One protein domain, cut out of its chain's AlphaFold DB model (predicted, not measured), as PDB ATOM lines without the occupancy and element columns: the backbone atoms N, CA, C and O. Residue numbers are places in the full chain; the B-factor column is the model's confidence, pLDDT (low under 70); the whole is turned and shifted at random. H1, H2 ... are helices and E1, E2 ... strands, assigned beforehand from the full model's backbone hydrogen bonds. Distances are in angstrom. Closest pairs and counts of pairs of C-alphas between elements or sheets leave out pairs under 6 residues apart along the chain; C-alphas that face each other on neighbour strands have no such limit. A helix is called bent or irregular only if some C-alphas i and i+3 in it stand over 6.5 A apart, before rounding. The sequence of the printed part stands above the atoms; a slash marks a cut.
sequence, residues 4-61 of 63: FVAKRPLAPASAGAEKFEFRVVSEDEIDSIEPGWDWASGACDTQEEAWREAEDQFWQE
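AT A GLANCE: This is residues 4 to 61 of the 63 residues of an uncharacterized protein of Burkholderiaceae bacterium (UniProt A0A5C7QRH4). A two-stranded antiparallel hairpin, E1 and E2, has one long helix, H2, packed over one face and running lengthwise along it. The loop of residues 10 to 19 prolongs the hairpin at one end, and at the other end the short helix H1 follows E2 directly; from H1 a long link folds back past E1, where residues 38 to 39 pair with it briefly, and leads to H2. The printed part has 58 residues, with two named strands and two named helices in the order E1, E2, H1, H2, and its class is mixed, helices and strands. It is compact, with a radius of gyration of the C-alphas of 11.8 A, and only just flat, spanning 35 by 23 by 12 A.

HOW THE PARTS SIT: Strand E1, residues 4 to 9, and strand E2, residues 20 to 26, form a hairpin of antiparallel neighbours, with 155 degrees between their directions. The C-alphas of Lys 7 and Phe 22 face each other at 4.4 A. N 6 and O 23 are within hydrogen-bond range at 2.8 A, as are N 25 and O 4 at 2.9 A. Residues 6 to 7 of E1 also pair antiparallel with residues 38 to 39. Helix H1, residues 27 to 30, comes closest to E1 with the C-alphas of Glu 27 and Phe 4, 7.2 A apart. Helix H2, residues 47 to 61, has 10 pairs of C-alphas within 8 A of E2, the closest those of Ala 54 and Phe 22, at 5.9 A. It has 5 such pairs with E1, the closest those of Ala 50 and Val 5, at 5.8 A. H1 and H2 are apart. In H2, 10 of 11 pairs of O i and N i+4 are within hydrogen-bond range; H1 is too short for such a pair.

IN THESE COORDINATES: E1 begins at C-alpha 4, at (43.167, 0.563, -25.866), and measures 16.8 A to C-alpha 9. E2 measures 19.3 A from C-alpha 20 to C-alpha 26, at (40.685, 5.259, -28.793). H1 has four residues, 27 to 30. H2 measures 21.9 A from C-alpha 47 to C-alpha 61, at (54.457, -15.189, -29.744). H2 is neither bent nor irregular, but only just: C-alphas 58 and 61 are 6.0 A apart.

THE WHOLE: The two C-alphas farthest apart are those of Ser 14 and Asp 45, at 36.7 A. The printed part runs from residue 4 to residue 61 and has no cut. The link from E1 to E2 is short, with 10 residues, that from E2 to H1 is tight, and that from H1 to H2 is long, with 16 residues. The mean pLDDT of the printed part is 75.6; residues 11 to 19, 40 to 42 and 57 to 61 are under 70.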
ATOM      1  N   PHE A   4      43.436   1.951 -26.191       86.75
ATOM      2  CA  PHE A   4      43.167   0.563 -25.866       86.75
ATOM      3  C   PHE A   4      43.748  -0.322 -26.945       86.75
ATOM      4  O   PHE A   4      43.668  -0.010 -28.135       86.75
ATOM      5  N   VAL A   5      44.314  -1.444 -26.520       87.19
ATOM      6  CA  VAL A   5      44.792  -2.473 -27.433       87.19
ATOM      7  C   VAL A   5      43.733  -3.551 -27.519       87.19
ATOM      8  O   VAL A   5      43.377  -4.168 -26.517       87.19
ATOM      9  N   ALA A   6      43.253  -3.797 -28.725       86.38
ATOM     10  CA  ALA A   6      42.388  -4.913 -29.033       86.38
ATOM     11  C   ALA A   6      43.167  -5.949 -29.851       86.38
ATOM     12  O   ALA A   6      43.979  -5.589 -30.703       86.38
ATOM     13  N   LYS A   7      42.914  -7.234 -29.613       84.44
ATOM     14  CA  LYS A   7      43.454  -8.359 -30.374       84.44
ATOM     15  C   LYS A   7      42.334  -9.231 -30.905       84.44
ATOM     16  O   LYS A   7      41.331  -9.444 -30.238       84.44
ATOM     17  N   ARG A   8      42.505  -9.795 -32.089       82.56
ATOM     18  CA  ARG A   8      41.580 -10.776 -32.650       82.56
ATOM     19  C   ARG A   8      42.364 -11.971 -33.172       82.56
ATOM     20  O   ARG A   8      43.311 -11.771 -33.932       82.56
ATOM     21  N   PRO A   9      41.981 -13.209 -32.827       75.38
ATOM     22  CA  PRO A   9      42.592 -14.382 -33.434       75.38
ATOM     23  C   PRO A   9      42.275 -14.426 -34.934       75.38
ATOM     24  O   PRO A   9      41.105 -14.440 -35.328       75.38
ATOM     25  N   LEU A  10      43.301 -14.498 -35.787       74.12
ATOM     26  CA  LEU A  10      43.110 -14.947 -37.164       74.12
ATOM     27  C   LEU A  10      42.885 -16.464 -37.136       74.12
ATOM     28  O   LEU A  10      43.806 -17.256 -36.935       74.12
ATOM     29  N   ALA A  11      41.636 -16.883 -37.319       65.25
ATOM     30  CA  ALA A  11      41.256 -18.290 -37.389       65.25
ATOM     31  C   ALA A  11      41.955 -19.068 -38.530       65.25
ATOM     32  O   ALA A  11      42.412 -18.494 -39.519       65.25
ATOM     33  N   PRO A  12      41.890 -20.407 -38.447       54.31
ATOM     34  CA  PRO A  12      42.938 -21.206 -37.840       54.31
ATOM     35  C   PRO A  12      44.210 -21.150 -38.690       54.31
ATOM     36  O   PRO A  12      44.218 -21.530 -39.868       54.31
ATOM     37  N   ALA A  13      45.311 -20.732 -38.072       53.66
ATOM     38  CA  ALA A  13      46.632 -20.906 -38.639       53.66
ATOM     39  C   ALA A  13      46.851 -22.396 -38.943       53.66
ATOM     40  O   ALA A  13      47.170 -23.194 -38.068       53.66
ATOM     41  N   SER A  14      46.702 -22.792 -40.208       51.12
ATOM     42  CA  SER A  14      47.003 -24.156 -40.670       51.12
ATOM     43  C   SER A  14      48.510 -24.478 -40.629       51.12
ATOM     44  O   SER A  14      48.973 -25.388 -41.308       51.12
ATOM     45  N   ALA A  15      49.294 -23.730 -39.850       50.31
ATOM     46  CA  ALA A  15      50.729 -23.880 -39.705       50.31
ATOM     47  C   ALA A  15      51.205 -23.240 -38.388       50.31
ATOM     48  O   ALA A  15      51.804 -22.173 -38.408       50.31
ATOM     49  N   GLY A  16      50.909 -23.876 -37.251       50.81
ATOM     50  CA  GLY A  16      51.767 -23.893 -36.051       50.81
ATOM     51  C   GLY A  16      52.082 -22.594 -35.293       50.81
ATOM     52  O   GLY A  16      52.721 -22.693 -34.255       50.81
ATOM     53  N   ALA A  17      51.651 -21.424 -35.758       54.44
ATOM     54  CA  ALA A  17      51.750 -20.156 -35.042       54.44
ATOM     55  C   ALA A  17      50.346 -19.572 -34.948       54.44
ATOM     56  O   ALA A  17      49.748 -19.251 -35.980       54.44
ATOM     57  N   GLU A  18      49.800 -19.485 -33.736       58.12
ATOM     58  CA  GLU A  18      48.638 -18.637 -33.496       58.12
ATOM     59  C   GLU A  18      49.011 -17.233 -34.007       58.12
ATOM     60  O   GLU A  18      50.139 -16.770 -33.874       58.12
ATOM     61  N   LYS A  19      48.149 -16.640 -34.833       69.88
ATOM     62  CA  LYS A  19      48.383 -15.301 -35.377       69.88
ATOM     63  C   LYS A  19      47.264 -14.439 -34.862       69.88
ATOM     64  O   LYS A  19      46.103 -14.669 -35.202       69.88
ATOM     65  N   PHE A  20      47.615 -13.447 -34.067       76.38
ATOM     66  CA  PHE A  20      46.677 -12.444 -33.600       76.38
ATOM     67  C   PHE A  20      46.852 -11.164 -34.412       76.38
ATOM     68  O   PHE A  20      47.963 -10.741 -34.730       76.38
ATOM     69  N   GLU A  21      45.732 -10.559 -34.790       79.44
ATOM     70  CA  GLU A  21      45.693  -9.203 -35.318       79.44
ATOM     71  C   GLU A  21      45.516  -8.254 -34.142       79.44
ATOM     72  O   GLU A  21      44.560  -8.408 -33.386       79.44
ATOM     73  N   PHE A  22      46.420  -7.290 -33.985       83.12
ATOM     74  CA  PHE A  22      46.315  -6.260 -32.957       83.12
ATOM     75  C   PHE A  22      45.908  -4.929 -33.579       83.12
ATOM     76  O   PHE A  22      46.290  -4.598 -34.704       83.12
ATOM     77  N   ARG A  23      45.128  -4.150 -32.836       84.19
ATOM     78  CA  ARG A  23      44.685  -2.821 -33.232       84.19
ATOM     79  C   ARG A  23      44.626  -1.927 -32.012       84.19
ATOM     80  O   ARG A  23      44.069  -2.303 -30.987       84.19
ATOM     81  N   VAL A  24      45.169  -0.727 -32.156       87.50
ATOM     82  CA  VAL A  24      45.024   0.328 -31.158       87.50
ATOM     83  C   VAL A  24      43.825   1.179 -31.526       87.50
ATOM     84  O   VAL A  24      43.723   1.653 -32.658       87.50
ATOM     85  N   VAL A  25      42.919   1.341 -30.572       86.81
ATOM     86  CA  VAL A  25      41.695   2.127 -30.709       86.81
ATOM     87  C   VAL A  25      41.594   3.120 -29.562       86.81
ATOM     88  O   VAL A  25      42.051   2.858 -28.450       86.81
ATOM     89  N   SER A  26      41.033   4.289 -29.834       87.12
ATOM     90  CA  SER A  26      40.685   5.259 -28.793       87.12
ATOM     91  C   SER A  26      39.330   4.924 -28.155       87.12
ATOM     92  O   SER A  26      38.555   4.160 -28.723       87.12
ATOM     93  N   GLU A  27      39.021   5.498 -26.986       83.94
ATOM     94  CA  GLU A  27      37.733   5.295 -26.287       83.94
ATOM     95  C   GLU A  27      36.495   5.496 -27.186       83.94
ATOM     96  O   GLU A  27      35.527   4.750 -27.075       83.94
ATOM     97  N   ASP A  28      36.545   6.459 -28.109       83.88
ATOM     98  CA  ASP A  28      35.462   6.752 -29.064       83.88
ATOM     99  C   ASP A  28      35.324   5.663 -30.147       83.88
ATOM    100  O   ASP A  28      34.233   5.354 -30.623       83.88
ATOM    101  N   GLU A  29      36.434   5.012 -30.498       83.19
ATOM    102  CA  GLU A  29      36.483   3.942 -31.498       83.19
ATOM    103  C   GLU A  29      36.127   2.565 -30.924       83.19
ATOM    104  O   GLU A  29      35.823   1.653 -31.695       83.19
ATOM    105  N   ILE A  30      36.123   2.407 -29.592       78.19
ATOM    106  CA  ILE A  30      35.730   1.160 -28.916       78.19
ATOM    107  C   ILE A  30      34.315   0.743 -29.301       78.19
ATOM    108  O   ILE A  30      34.083  -0.430 -29.564       78.19
ATOM    109  N   ASP A  31      33.365   1.673 -29.361       76.81
ATOM    110  CA  ASP A  31      31.978   1.341 -29.715       76.81
ATOM    111  C   ASP A  31      31.844   0.929 -31.194       76.81
ATOM    112  O   ASP A  31      30.955   0.167 -31.571       76.81
ATOM    113  N   SER A  32      32.780   1.380 -32.036       79.19
ATOM    114  CA  SER A  32      32.823   1.069 -33.471       79.19
ATOM    115  C   SER A  32      33.595  -0.208 -33.810       79.19
ATOM    116  O   SER A  32      33.627  -0.608 -34.979       79.19
ATOM    117  N   ILE A  33      34.246  -0.848 -32.835       77.12
ATOM    118  CA  ILE A  33      35.009  -2.071 -33.081       77.12
ATOM    119  C   ILE A  33      34.074  -3.279 -33.227       77.12
ATOM    120  O   ILE A  33      33.049  -3.399 -32.559       77.12
ATOM    121  N   GLU A  34      34.420  -4.203 -34.125       75.06
ATOM    122  CA  GLU A  34      33.627  -5.419 -34.309       75.06
ATOM    123  C   GLU A  34      33.660  -6.303 -33.043       75.06
ATOM    124  O   GLU A  34      34.704  -6.418 -32.400       75.06
ATOM    125  N   PRO A  35      32.582  -7.043 -32.724       73.12
ATOM    126  CA  PRO A  35      32.499  -7.887 -31.524       73.12
ATOM    127  C   PRO A  35      33.472  -9.084 -31.507       73.12
ATOM    128  O   PRO A  35      33.474  -9.863 -30.561       73.12
ATOM    129  N   GLY A  36      34.271  -9.271 -32.563       72.31
ATOM    130  CA  GLY A  36      35.303 -10.307 -32.647       72.31
ATOM    131  C   GLY A  36      36.659  -9.900 -32.068       72.31
ATOM    132  O   GLY A  36      37.591 -10.695 -32.141       72.31
ATOM    133  N   TRP A  37      36.791  -8.676 -31.559       81.75
ATOM    134  CA  TRP A  37      38.016  -8.176 -30.950       81.75
ATOM    135  C   TRP A  37      37.966  -8.330 -29.426       81.75
ATOM    136  O   TRP A  37      36.998  -7.943 -28.779       81.75
ATOM    137  N   ASP A  38      39.023  -8.904 -28.869       82.44
ATOM    138  CA  ASP A  38      39.260  -9.103 -27.444       82.44
ATOM    139  C   ASP A  38      40.190  -8.004 -26.912       82.44
ATOM    140  O   ASP A  38      41.122  -7.587 -27.597       82.44
ATOM    141  N   TRP A  39      39.962  -7.505 -25.701       78.75
ATOM    142  CA  TRP A  39      40.781  -6.430 -25.132       78.75
ATOM    143  C   TRP A  39      42.118  -6.991 -24.639       78.75
ATOM    144  O   TRP A  39      42.186  -7.676 -23.622       78.75
ATOM    145  N   ALA A  40      43.189  -6.712 -25.382       66.94
ATOM    146  CA  ALA A  40      44.523  -7.247 -25.133       66.94
ATOM    147  C   ALA A  40      45.271  -6.520 -24.010       66.94
ATOM    148  O   ALA A  40      46.125  -7.128 -23.366       66.94
ATOM    149  N   SER A  41      44.975  -5.235 -23.793       68.75
ATOM    150  CA  SER A  41      45.538  -4.443 -22.698       68.75
ATOM    151  C   SER A  41      44.520  -3.450 -22.131       68.75
ATOM    152  O   SER A  41      43.483  -3.171 -22.739       68.75
ATOM    153  N   GLY A  42      44.816  -2.946 -20.932       68.44
ATOM    154  CA  GLY A  42      44.054  -1.896 -20.266       68.44
ATOM    155  C   GLY A  42      44.178  -0.536 -20.961       68.44
ATOM    156  O   GLY A  42      44.827  -0.390 -21.992       68.44
ATOM    157  N   ALA A  43      43.529   0.473 -20.385       79.31
ATOM    158  CA  ALA A  43      43.589   1.848 -20.872       79.31
ATOM    159  C   ALA A  43      45.015   2.424 -20.735       79.31
ATOM    160  O   ALA A  43      45.468   2.672 -19.618       79.31
ATOM    161  N   CYS A  44      45.698   2.668 -21.851       84.44
ATOM    162  CA  CYS A  44      46.966   3.393 -21.919       84.44
ATOM    163  C   CYS A  44      46.724   4.908 -21.997       84.44
ATOM    164  O   CYS A  44      45.760   5.369 -22.612       84.44
ATOM    165  N   ASP A  45      47.637   5.705 -21.444       85.88
ATOM    166  CA  ASP A  45      47.558   7.169 -21.504       85.88
ATOM    167  C   ASP A  45      47.848   7.722 -22.911       85.88
ATOM    168  O   ASP A  45      47.307   8.765 -23.301       85.88
ATOM    169  N   THR A  46      48.673   7.019 -23.698       87.69
ATOM    170  CA  THR A  46      49.096   7.437 -25.040       87.69
ATOM    171  C   THR A  46      48.929   6.344 -26.100       87.69
ATOM    172  O   THR A  46      48.989   5.148 -25.814       87.69
ATOM    173  N   GLN A  47      48.752   6.769 -27.358       87.06
ATOM    174  CA  GLN A  47      48.663   5.860 -28.507       87.06
ATOM    175  C   GLN A  47      49.958   5.071 -28.696       87.06
ATOM    176  O   GLN A  47      49.920   3.903 -29.056       87.06
ATOM    177  N   GLU A  48      51.100   5.721 -28.467       88.50
ATOM    178  CA  GLU A  48      52.423   5.133 -28.669       88.50
ATOM    179  C   GLU A  48      52.702   4.015 -27.653       88.50
ATOM    180  O   GLU A  48      53.245   2.977 -28.022       88.50
ATOM    181  N   GLU A  49      52.260   4.174 -26.400       86.56
ATOM    182  CA  GLU A  49      52.312   3.105 -25.394       86.56
ATOM    183  C   GLU A  49      51.408   1.931 -25.760       86.56
ATOM    184  O   GLU A  49      51.866   0.790 -25.735       86.56
ATOM    185  N   ALA A  50      50.168   2.202 -26.176       86.44
ATOM    186  CA  ALA A  50      49.259   1.157 -26.642       86.44
ATOM    187  C   ALA A  50      49.830   0.420 -27.867       86.44
ATOM    188  O   ALA A  50      49.732  -0.800 -27.966       86.44
ATOM    189  N   TRP A  51      50.469   1.141 -28.794       84.94
ATOM    190  CA  TRP A  51      51.084   0.538 -29.978       84.94
ATOM    191  C   TRP A  51      52.287  -0.322 -29.604       84.94
ATOM    192  O   TRP A  51      52.402  -1.450 -30.075       84.94
ATOM    193  N   ARG A  52      53.134   0.159 -28.689       84.94
ATOM    194  CA  ARG A  52      54.258  -0.618 -28.168       84.94
ATOM    195  C   ARG A  52      53.789  -1.884 -27.452       84.94
ATOM    196  O   ARG A  52      54.406  -2.920 -27.653       84.94
ATOM    197  N   GLU A  53      52.724  -1.833 -26.652       82.56
ATOM    198  CA  GLU A  53      52.153  -3.038 -26.030       82.56
ATOM    199  C   GLU A  53      51.573  -4.010 -27.062       82.56
ATOM    200  O   GLU A  53      51.756  -5.219 -26.938       82.56
ATOM    201  N   ALA A  54      50.901  -3.493 -28.094       82.75
ATOM    202  CA  ALA A  54      50.404  -4.303 -29.199       82.75
ATOM    203  C   ALA A  54      51.547  -5.023 -29.936       82.75
ATOM    204  O   ALA A  54      51.438  -6.210 -30.238       82.75
ATOM    205  N   GLU A  55      52.647  -4.316 -30.205       81.00
ATOM    206  CA  GLU A  55      53.839  -4.875 -30.845       81.00
ATOM    207  C   GLU A  55      54.585  -5.860 -29.939       81.00
ATOM    208  O   GLU A  55      55.003  -6.908 -30.424       81.00
ATOM    209  N   ASP A  56      54.731  -5.563 -28.643       78.56
ATOM    210  CA  ASP A  56      55.359  -6.473 -27.676       78.56
ATOM    211  C   ASP A  56      54.594  -7.801 -27.618       78.56
ATOM    212  O   ASP A  56      55.186  -8.861 -27.809       78.56
ATOM    213  N   GLN A  57      53.263  -7.751 -27.492       69.12
ATOM    214  CA  GLN A  57      52.424  -8.953 -27.484       69.12
ATOM    215  C   GLN A  57      52.421  -9.697 -28.830       69.12
ATOM    216  O   GLN A  57      52.337 -10.922 -28.837       69.12
ATOM    217  N   PHE A  58      52.543  -8.996 -29.962       69.25
ATOM    218  CA  PHE A  58      52.669  -9.629 -31.281       69.25
ATOM    219  C   PHE A  58      54.010 -10.354 -31.460       69.25
ATOM    220  O   PHE A  58      54.060 -11.418 -32.075       69.25
ATOM    221  N   TRP A  59      55.101  -9.788 -30.937       61.78
ATOM    222  CA  TRP A  59      56.443 -10.357 -31.080       61.78
ATOM    223  C   TRP A  59      56.780 -11.429 -30.037       61.78
ATOM    224  O   TRP A  59      57.553 -12.330 -30.358       61.78
ATOM    225  N   GLN A  60      56.174 -11.398 -28.843       54.06
ATOM    226  CA  GLN A  60      56.345 -12.434 -27.809       54.06
ATOM    227  C   GLN A  60      55.871 -13.824 -28.259       54.06
ATOM    228  O   GLN A  60      56.322 -14.830 -27.725       54.06
ATOM    229  N   GLU A  61      54.982 -13.909 -29.252       50.28
ATOM    230  CA  GLU A  61      54.457 -15.189 -29.744       50.28
ATOM    231  C   GLU A  61      55.364 -15.875 -30.783       50.28
ATOM    232  O   GLU A  61      55.045 -16.959 -31.274       50.28
TER     233      GLU A  61